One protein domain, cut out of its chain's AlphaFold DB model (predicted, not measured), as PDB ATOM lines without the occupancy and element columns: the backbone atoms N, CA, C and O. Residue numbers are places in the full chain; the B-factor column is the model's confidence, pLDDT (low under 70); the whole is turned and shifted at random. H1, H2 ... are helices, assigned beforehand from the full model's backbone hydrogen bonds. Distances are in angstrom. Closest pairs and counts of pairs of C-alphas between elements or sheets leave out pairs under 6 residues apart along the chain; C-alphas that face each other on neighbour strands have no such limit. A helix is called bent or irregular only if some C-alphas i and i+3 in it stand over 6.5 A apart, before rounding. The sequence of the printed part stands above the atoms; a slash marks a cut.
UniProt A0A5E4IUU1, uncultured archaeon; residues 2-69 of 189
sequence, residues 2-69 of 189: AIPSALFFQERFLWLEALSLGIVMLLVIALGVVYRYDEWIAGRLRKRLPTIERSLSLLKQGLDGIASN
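AT A GLANCE: This is residues 2 to 69 of the 189 residues of a protein of uncultured archaeon (UniProt A0A5E4IUU1). One long, straight helix, H1, makes the shaft of a T, and a helical hairpin of H2 and H3 is set crosswise at its far end. Residues 2 to 30, of which 3 to 30 belong to H1, stick out free of the rest, and the later part of H1 comes near both helices of the crossbar. The printed part has 68 residues with three named helices, in the order H1, H2, H3 along the chain, and no named strand; the class is all helix. The whole is extended, with a radius of gyration of the C-alphas of 19.2 A, and its outline is flat, spanning 59 by 34 by 15 A.

HOW THE PARTS SIT: From the first printed residue on, residues 2 to 30 stand free, of which 3 to 30 belong to H1, residues 3 to 36. A tight link of one residue, Tyr 37, joins H1 to H2, residues 38 to 45. H1 and H2 are close but not clearly touching; their closest C-alphas, those of Val 34 and Ile 41, are 7.2 A apart. Their lines are about perpendicular, at 84 degrees. A short link of six residues joins H2 to H3, residues 52 to 68. H2 and H3 form a helical hairpin and touch, with the closest C-alphas those of Ala 42 and Glu 53, 5.2 A apart. They run opposite ways at a shallow tilt of 20 degrees, and H3 touches H2 with residues 52 to 57 alone. H1 and H3 are close but not clearly touching, with the closest C-alphas those of Tyr 35 and Lys 60, 6.2 A apart. Their lines are about perpendicular, at 76 degrees. In H1, H2 and H3 every O i to N i+4 pair is within hydrogen-bond range.

IN THESE COORDINATES: H1 runs from Ile 3, whose C-alpha is at (220.822, 181.445, 318.392), to Arg 36, whose C-alpha is at (248.465, 218.303, 302.100), and is 48.9 A long from first to last C-alpha. H2 runs from Asp 38 to Leu 45, 10.4 A. H3 runs from Ile 52 to Ser 68, 23.9 A, and ends with C-alpha 68 at (259.953, 207.946, 298.590). No helix is bent.

THE WHOLE: The two C-alphas farthest apart, those of Ala 2 and Lys 47, are 60.1 A from each other. Without the stretch that stands free, the body has 39 residues and spans 35 by 16 by 12 A. The printed part has no cut, and neither link is long. The mean pLDDT of the printed part is 79.0, and residues 2 to 13 are under 70.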
ATOM      1  N   ALA A   2     220.290 178.012 320.697       49.69
ATOM      2  CA  ALA A   2     221.467 178.804 321.125       49.69
ATOM      3  C   ALA A   2     221.751 180.003 320.187       49.69
ATOM      4  O   ALA A   2     222.876 180.465 320.052       49.69
ATOM      5  N   ILE A   3     220.719 180.464 319.482       53.69
ATOM      6  CA  ILE A   3     220.822 181.445 318.392       53.69
ATOM      7  C   ILE A   3     220.778 182.919 318.873       53.69
ATOM      8  O   ILE A   3     221.476 183.735 318.274       53.69
ATOM      9  N   PRO A   4     220.056 183.309 319.951       52.41
ATOM     10  CA  PRO A   4     219.928 184.731 320.299       52.41
ATOM     11  C   PRO A   4     221.236 185.388 320.759       52.41
ATOM     12  O   PRO A   4     221.499 186.541 320.425       52.41
ATOM     13  N   SER A   5     222.074 184.663 321.508       49.09
ATOM     14  CA  SER A   5     223.329 185.197 322.051       49.09
ATOM     15  C   SER A   5     224.408 185.370 320.983       49.09
ATOM     16  O   SER A   5     225.167 186.330 321.058       49.09
ATOM     17  N   ALA A   6     224.446 184.492 319.975       50.19
ATOM     18  CA  ALA A   6     225.376 184.590 318.852       50.19
ATOM     19  C   ALA A   6     225.069 185.805 317.959       50.19
ATOM     20  O   ALA A   6     225.980 186.556 317.623       50.19
ATOM     21  N   LEU A   7     223.787 186.051 317.657       54.50
ATOM     22  CA  LEU A   7     223.349 187.240 316.913       54.50
ATOM     23  C   LEU A   7     223.656 188.536 317.673       54.50
ATOM     24  O   LEU A   7     224.197 189.472 317.100       54.50
ATOM     25  N   PHE A   8     223.381 188.583 318.979       52.88
ATOM     26  CA  PHE A   8     223.655 189.777 319.786       52.88
ATOM     27  C   PHE A   8     225.160 190.077 319.912       52.88
ATOM     28  O   PHE A   8     225.569 191.239 319.933       52.88
ATOM     29  N   PHE A   9     225.995 189.033 319.970       57.22
ATOM     30  CA  PHE A   9     227.453 189.168 319.923       57.22
ATOM     31  C   PHE A   9     227.929 189.703 318.575       57.22
ATOM     32  O   PHE A   9     228.762 190.605 318.543       57.22
ATOM     33  N   GLN A  10     227.374 189.179 317.482       61.66
ATOM     34  CA  GLN A  10     227.712 189.586 316.124       61.66
ATOM     35  C   GLN A  10     227.344 191.055 315.871       61.66
ATOM     36  O   GLN A  10     228.171 191.802 315.361       61.66
ATOM     37  N   GLU A  11     226.174 191.509 316.329       64.56
ATOM     38  CA  GLU A  11     225.757 192.915 316.226       64.56
ATOM     39  C   GLU A  11     226.689 193.859 317.003       64.56
ATOM     40  O   GLU A  11     227.195 194.829 316.444       64.56
ATOM     41  N   ARG A  12     226.996 193.577 318.283       65.38
ATOM     42  CA  ARG A  12     227.938 194.416 319.060       65.38
ATOM     43  C   ARG A  12     229.341 194.422 318.454       65.38
ATOM     44  O   ARG A  12     230.022 195.444 318.520       65.38
ATOM     45  N   PHE A  13     229.765 193.304 317.876       68.31
ATOM     46  CA  PHE A  13     231.059 193.181 317.220       68.31
ATOM     47  C   PHE A  13     231.135 194.031 315.947       68.31
ATOM     48  O   PHE A  13     232.091 194.785 315.792       68.31
ATOM     49  N   LEU A  14     230.084 194.030 315.120       71.94
ATOM     50  CA  LEU A  14     229.987 194.884 313.931       71.94
ATOM     51  C   LEU A  14     230.129 196.375 314.269       71.94
ATOM     52  O   LEU A  14     230.816 197.103 313.556       71.94
ATOM     53  N   TRP A  15     229.542 196.838 315.377       73.25
ATOM     54  CA  TRP A  15     229.699 198.229 315.820       73.25
ATOM     55  C   TRP A  15     231.128 198.561 316.266       73.25
ATOM     56  O   TRP A  15     231.614 199.653 315.977       73.25
ATOM     57  N   LEU A  16     231.812 197.638 316.946       72.44
ATOM     58  CA  LEU A  16     233.211 197.817 317.354       72.44
ATOM     59  C   LEU A  16     234.157 197.809 316.146       72.44
ATOM     60  O   LEU A  16     235.069 198.633 316.066       72.44
ATOM     61  N   GLU A  17     233.910 196.928 315.180       71.75
ATOM     62  CA  GLU A  17     234.648 196.894 313.921       71.75
ATOM     63  C   GLU A  17     234.416 198.174 313.117       71.75
ATOM     64  O   GLU A  17     235.379 198.839 312.738       71.75
ATOM     65  N   ALA A  18     233.162 198.594 312.941       79.44
ATOM     66  CA  ALA A  18     232.825 199.835 312.248       79.44
ATOM     67  C   ALA A  18     233.448 201.062 312.930       79.44
ATOM     68  O   ALA A  18     233.975 201.945 312.252       79.44
ATOM     69  N   LEU A  19     233.442 201.108 314.266       81.69
ATOM     70  CA  LEU A  19     234.079 202.177 315.030       81.69
ATOM     71  C   LEU A  19     235.596 202.185 314.827       81.69
ATOM     72  O   LEU A  19     236.168 203.246 314.580       81.69
ATOM     73  N   SER A  20     236.255 201.026 314.908       74.75
ATOM     74  CA  SER A  20     237.708 200.943 314.728       74.75
ATOM     75  C   SER A  20     238.124 201.335 313.308       74.75
ATOM     76  O   SER A  20     239.029 202.154 313.146       74.75
ATOM     77  N   LEU A  21     237.403 200.866 312.284       83.44
ATOM     78  CA  LEU A  21     237.590 201.285 310.894       83.44
ATOM     79  C   LEU A  21     237.337 202.785 310.715       83.44
ATOM     80  O   LEU A  21     238.100 203.453 310.020       83.44
ATOM     81  N   GLY A  22     236.315 203.329 311.377       87.06
ATOM     82  CA  GLY A  22     236.025 204.760 311.391       87.06
ATOM     83  C   GLY A  22     237.166 205.584 311.990       87.06
ATOM     84  O   GLY A  22     237.567 206.586 311.403       87.06
ATOM     85  N   ILE A  23     237.743 205.140 313.112       85.38
ATOM     86  CA  ILE A  23     238.902 205.787 313.746       85.38
ATOM     87  C   ILE A  23     240.130 205.703 312.837       85.38
ATOM     88  O   ILE A  23     240.788 206.717 312.618       85.38
ATOM     89  N   VAL A  24     240.430 204.530 312.269       84.69
ATOM     90  CA  VAL A  24     241.557 204.358 311.338       84.69
ATOM     91  C   VAL A  24     241.392 205.269 310.124       84.69
ATOM     92  O   VAL A  24     242.319 205.994 309.771       84.69
ATOM     93  N   MET A  25     240.203 205.298 309.519       89.69
ATOM     94  CA  MET A  25     239.904 206.172 308.387       89.69
ATOM     95  C   MET A  25     240.055 207.648 308.771       89.69
ATOM     96  O   MET A  25     240.687 208.401 308.035       89.69
ATOM     97  N   LEU A  26     239.550 208.060 309.937       92.25
ATOM     98  CA  LEU A  26     239.703 209.421 310.450       92.25
ATOM     99  C   LEU A  26     241.178 209.791 310.656       92.25
ATOM    100  O   LEU A  26     241.584 210.875 310.248       92.25
ATOM    101  N   LEU A  27     241.988 208.904 311.237       88.25
ATOM    102  CA  LEU A  27     243.420 209.129 311.438       88.25
ATOM    103  C   LEU A  27     244.175 209.230 310.107       88.25
ATOM    104  O   LEU A  27     245.009 210.118 309.949       88.25
ATOM    105  N   VAL A  28     243.857 208.373 309.131       88.69
ATOM    106  CA  VAL A  28     244.451 208.418 307.786       88.69
ATOM    107  C   VAL A  28     244.056 209.700 307.053       88.69
ATOM    108  O   VAL A  28     244.913 210.359 306.466       88.69
ATOM    109  N   ILE A  29     242.781 210.096 307.119       92.06
ATOM    110  CA  ILE A  29     242.302 211.358 306.542       92.06
ATOM    111  C   ILE A  29     242.990 212.539 307.226       92.06
ATOM    112  O   ILE A  29     243.489 213.424 306.538       92.06
ATOM    113  N   ALA A  30     243.064 212.549 308.558       88.38
ATOM    114  CA  ALA A  30     243.737 213.599 309.313       88.38
ATOM    115  C   ALA A  30     245.215 213.704 308.920       88.38
ATOM    116  O   ALA A  30     245.698 214.805 308.664       88.38
ATOM    117  N   LEU A  31     245.916 212.574 308.788       87.81
ATOM    118  CA  LEU A  31     247.302 212.534 308.327       87.81
ATOM    119  C   LEU A  31     247.439 213.072 306.897       87.81
ATOM    120  O   LEU A  31     248.327 213.876 306.632       87.81
ATOM    121  N   GLY A  32     246.532 212.693 305.993       87.94
ATOM    122  CA  GLY A  32     246.495 213.198 304.619       87.94
ATOM    123  C   GLY A  32     246.215 214.702 304.540       87.94
ATOM    124  O   GLY A  32     246.858 215.410 303.768       87.94
ATOM    125  N   VAL A  33     245.304 215.214 305.373       88.25
ATOM    126  CA  VAL A  33     245.015 216.650 305.502       88.25
ATOM    127  C   VAL A  33     246.239 217.393 306.032       88.25
ATOM    128  O   VAL A  33     246.617 218.412 305.462       88.25
ATOM    129  N   VAL A  34     246.890 216.871 307.074       85.50
ATOM    130  CA  VAL A  34     248.121 217.448 307.634       85.50
ATOM    131  C   VAL A  34     249.241 217.473 306.600       85.50
ATOM    132  O   VAL A  34     249.908 218.491 306.455       85.50
ATOM    133  N   TYR A  35     249.406 216.391 305.842       85.81
ATOM    134  CA  TYR A  35     250.399 216.294 304.778       85.81
ATOM    135  C   TYR A  35     250.137 217.283 303.630       85.81
ATOM    136  O   TYR A  35     251.069 217.882 303.096       85.81
ATOM    137  N   ARG A  36     248.866 217.475 303.249       87.31
ATOM    138  CA  ARG A  36     248.465 218.303 302.100       87.31
ATOM    139  C   ARG A  36     248.368 219.799 302.404       87.31
ATOM    140  O   ARG A  36     248.516 220.599 301.481       87.31
ATOM    141  N   TYR A  37     248.056 220.163 303.645       85.88
ATOM    142  CA  TYR A  37     247.762 221.537 304.069       85.88
ATOM    143  C   TYR A  37     248.686 222.013 305.200       85.88
ATOM    144  O   TYR A  37     248.285 222.841 306.021       85.88
ATOM    145  N   ASP A  38     249.915 221.501 305.249       81.44
ATOM    146  CA  ASP A  38     250.902 221.785 306.293       81.44
ATOM    147  C   ASP A  38     251.133 223.288 306.510       81.44
ATOM    148  O   ASP A  38     251.017 223.756 307.641       81.44
ATOM    149  N   GLU A  39     251.342 224.061 305.441       80.31
ATOM    150  CA  GLU A  39     251.570 225.515 305.511       80.31
ATOM    151  C   GLU A  39     250.369 226.279 306.100       80.31
ATOM    152  O   GLU A  39     250.513 227.209 306.902       80.31
ATOM    153  N   TRP A  40     249.147 225.860 305.755       84.06
ATOM    154  CA  TRP A  40     247.922 226.480 306.265       84.06
ATOM    155  C   TRP A  40     247.693 226.151 307.746       84.06
ATOM    156  O   TRP A  40     247.347 227.031 308.543       84.06
ATOM    157  N   ILE A  41     247.921 224.892 308.133       81.38
ATOM    158  CA  ILE A  41     247.795 224.427 309.520       81.38
ATOM    159  C   ILE A  41     248.864 225.091 310.389       81.38
ATOM    160  O   ILE A  41     248.536 225.611 311.460       81.38
ATOM    161  N   ALA A  42     250.111 225.143 309.912       80.19
ATOM    162  CA  ALA A  42     251.215 225.814 310.585       80.19
ATOM    163  C   ALA A  42     250.889 227.294 310.809       80.19
ATOM    164  O   ALA A  42     250.940 227.759 311.946       80.19
ATOM    165  N   GLY A  43     250.430 228.020 309.782       81.06
ATOM    166  CA  GLY A  43     250.052 229.431 309.909       81.06
ATOM    167  C   GLY A  43     248.928 229.688 310.923       81.06
ATOM    168  O   GLY A  43     248.951 230.693 311.644       81.06
ATOM    169  N   ARG A  44     247.953 228.773 311.033       83.44
ATOM    170  CA  ARG A  44     246.817 228.916 311.958       83.44
ATOM    171  C   ARG A  44     247.164 228.530 313.397       83.44
ATOM    172  O   ARG A  44     246.752 229.237 314.319       83.44
ATOM    173  N   LEU A  45     247.924 227.451 313.600       82.50
ATOM    174  CA  LEU A  45     248.327 226.986 314.934       82.50
ATOM    175  C   LEU A  45     249.547 227.723 315.489       82.50
ATOM    176  O   LEU A  45     249.673 227.799 316.709       82.50
ATOM    177  N   ARG A  46     250.387 228.345 314.652       76.94
ATOM    178  CA  ARG A  46     251.555 229.133 315.090       76.94
ATOM    179  C   ARG A  46     251.187 230.240 316.076       76.94
ATOM    180  O   ARG A  46     251.963 230.536 316.978       76.94
ATOM    181  N   LYS A  47     249.980 230.814 315.964       77.50
ATOM    182  CA  LYS A  47     249.468 231.822 316.912       77.50
ATOM    183  C   LYS A  47     249.247 231.277 318.330       77.50
ATOM    184  O   LYS A  47     249.212 232.059 319.272       77.50
ATOM    185  N   ARG A  48     249.040 229.964 318.479       79.31
ATOM    186  CA  ARG A  48     248.751 229.285 319.756       79.31
ATOM    187  C   ARG A  48     249.939 228.462 320.258       79.31
ATOM    188  O   ARG A  48     250.125 228.368 321.464       79.31
ATOM    189  N   LEU A  49     250.715 227.865 319.352       80.56
ATOM    190  CA  LEU A  49     251.814 226.948 319.651       80.56
ATOM    191  C   LEU A  49     252.988 227.214 318.691       80.56
ATOM    192  O   LEU A  49     252.981 226.704 317.570       80.56
ATOM    193  N   PRO A  50     254.012 227.986 319.097       75.81
ATOM    194  CA  PRO A  50     255.128 228.340 318.215       75.81
ATOM    195  C   PRO A  50     255.972 227.127 317.786       75.81
ATOM    196  O   PRO A  50     256.621 227.163 316.748       75.81
ATOM    197  N   THR A  51     255.936 226.024 318.538       82.81
ATOM    198  CA  THR A  51     256.697 224.795 318.244       82.81
ATOM    199  C   THR A  51     256.074 223.938 317.131       82.81
ATOM    200  O   THR A  51     256.748 223.065 316.584       82.81
ATOM    201  N   ILE A  52     254.809 224.188 316.760       84.69
ATOM    202  CA  ILE A  52     254.039 223.331 315.841       84.69
ATOM    203  C   ILE A  52     254.658 223.252 314.439       84.69
ATOM    204  O   ILE A  52     254.615 222.205 313.806       84.69
ATOM    205  N   GLU A  53     255.269 224.340 313.965       81.62
ATOM    206  CA  GLU A  53     255.852 224.441 312.622       81.62
ATOM    207  C   GLU A  53     257.026 223.467 312.462       81.62
ATOM    208  O   GLU A  53     257.130 222.736 311.474       81.62
ATOM    209  N   ARG A  54     257.862 223.366 313.503       82.94
ATOM    210  CA  ARG A  54     258.950 222.388 313.550       82.94
ATOM    211  C   ARG A  54     258.410 220.959 313.595       82.94
ATOM    212  O   ARG A  54     258.922 220.098 312.893       82.94
ATOM    213  N   SER A  55     257.376 220.692 314.389       86.75
ATOM    214  CA  SER A  55     256.770 219.357 314.459       86.75
ATOM    215  C   SER A  55     256.127 218.932 313.132       86.75
ATOM    216  O   SER A  55     256.302 217.789 312.719       86.75
ATOM    217  N   LEU A  56     255.427 219.841 312.445       85.00
ATOM    218  CA  LEU A  56     254.781 219.579 311.155       85.00
ATOM    219  C   LEU A  56     255.801 219.347 310.038       85.00
ATOM    220  O   LEU A  56     255.666 218.391 309.279       85.00
ATOM    221  N   SER A  57     256.846 220.174 309.971       84.81
ATOM    222  CA  SER A  57     257.926 219.994 308.994       84.81
ATOM    223  C   SER A  57     258.691 218.686 309.214       84.81
ATOM    224  O   SER A  57     258.959 217.977 308.246       84.81
ATOM    225  N   LEU A  58     258.976 218.311 310.467       87.75
ATOM    226  CA  LEU A  58     259.582 217.014 310.793       87.75
ATOM    227  C   LEU A  58     258.670 215.841 310.419       87.75
ATOM    228  O   LEU A  58     259.144 214.862 309.846       87.75
ATOM    229  N   LEU A  59     257.368 215.942 310.706       87.31
ATOM    230  CA  LEU A  59     256.390 214.928 310.315       87.31
ATOM    231  C   LEU A  59     256.355 214.763 308.792       87.31
ATOM    232  O   LEU A  59     256.443 213.640 308.306       87.31
ATOM    233  N   LYS A  60     256.281 215.864 308.037       86.12
ATOM    234  CA  LYS A  60     256.276 215.847 306.569       86.12
ATOM    235  C   LYS A  60     257.558 215.249 305.997       86.12
ATOM    236  O   LYS A  60     257.472 214.359 305.164       86.12
ATOM    237  N   GLN A  61     258.726 215.654 306.501       88.00
ATOM    238  CA  GLN A  61     260.009 215.066 306.100       88.00
ATOM    239  C   GLN A  61     260.059 213.558 306.374       88.00
ATOM    240  O   GLN A  61     260.538 212.796 305.537       88.00
ATOM    241  N   GLY A  62     259.533 213.110 307.520       86.50
ATOM    242  CA  GLY A  62     259.412 211.688 307.838       86.50
ATOM    243  C   GLY A  62     258.487 210.947 306.870       86.50
ATOM    244  O   GLY A  62     258.855 209.893 306.356       86.50
ATOM    245  N   LEU A  63     257.315 211.517 306.575       86.31
ATOM    246  CA  LEU A  63     256.354 210.951 305.625       86.31
ATOM    247  C   LEU A  63     256.924 210.885 304.203       86.31
ATOM    248  O   LEU A  63     256.794 209.848 303.561       86.31
ATOM    249  N   ASP A  64     257.598 211.934 303.733       87.31
ATOM    250  CA  ASP A  64     258.261 211.963 302.424       87.31
ATOM    251  C   ASP A  64     259.406 210.939 302.357       87.31
ATOM    252  O   ASP A  64     259.559 210.224 301.363       87.31
ATOM    253  N   GLY A  65     260.178 210.798 303.439       86.06
ATOM    254  CA  GLY A  65     261.211 209.769 303.568       86.06
ATOM    255  C   GLY A  65     260.646 208.349 303.459       86.06
ATOM    256  O   GLY A  65     261.206 207.511 302.757       86.06
ATOM    257  N   ILE A  66     259.498 208.088 304.088       84.75
ATOM    258  CA  ILE A  66     258.810 206.792 304.005       84.75
ATOM    259  C   ILE A  66     258.191 206.582 302.614       84.75
ATOM    260  O   ILE A  66     258.327 205.506 302.030       84.75
ATOM    261  N   ALA A  67     257.529 207.600 302.059       84.56
ATOM    262  CA  ALA A  67     256.816 207.515 300.786       84.56
ATOM    263  C   ALA A  67     257.757 207.395 299.577       84.56
ATOM    264  O   ALA A  67     257.419 206.740 298.587       84.56
ATOM    265  N   SER A  68     258.945 208.001 299.654       90.44
ATOM    266  CA  SER A  68     259.953 207.946 298.590       90.44
ATOM    267  C   SER A  68     260.564 206.552 298.418       90.44
ATOM    268  O   SER A  68     260.932 206.185 297.300       90.44
ATOM    269  N   ASN A  69     260.613 205.735 299.477       91.31
ATOM    270  CA  ASN A  69     261.179 204.390 299.432       91.31
ATOM    271  C   ASN A  69     260.109 203.302 299.611       91.31
ATOM    272  O   ASN A  69     259.959 202.690 300.671       91.31
TER     273      ASN A  69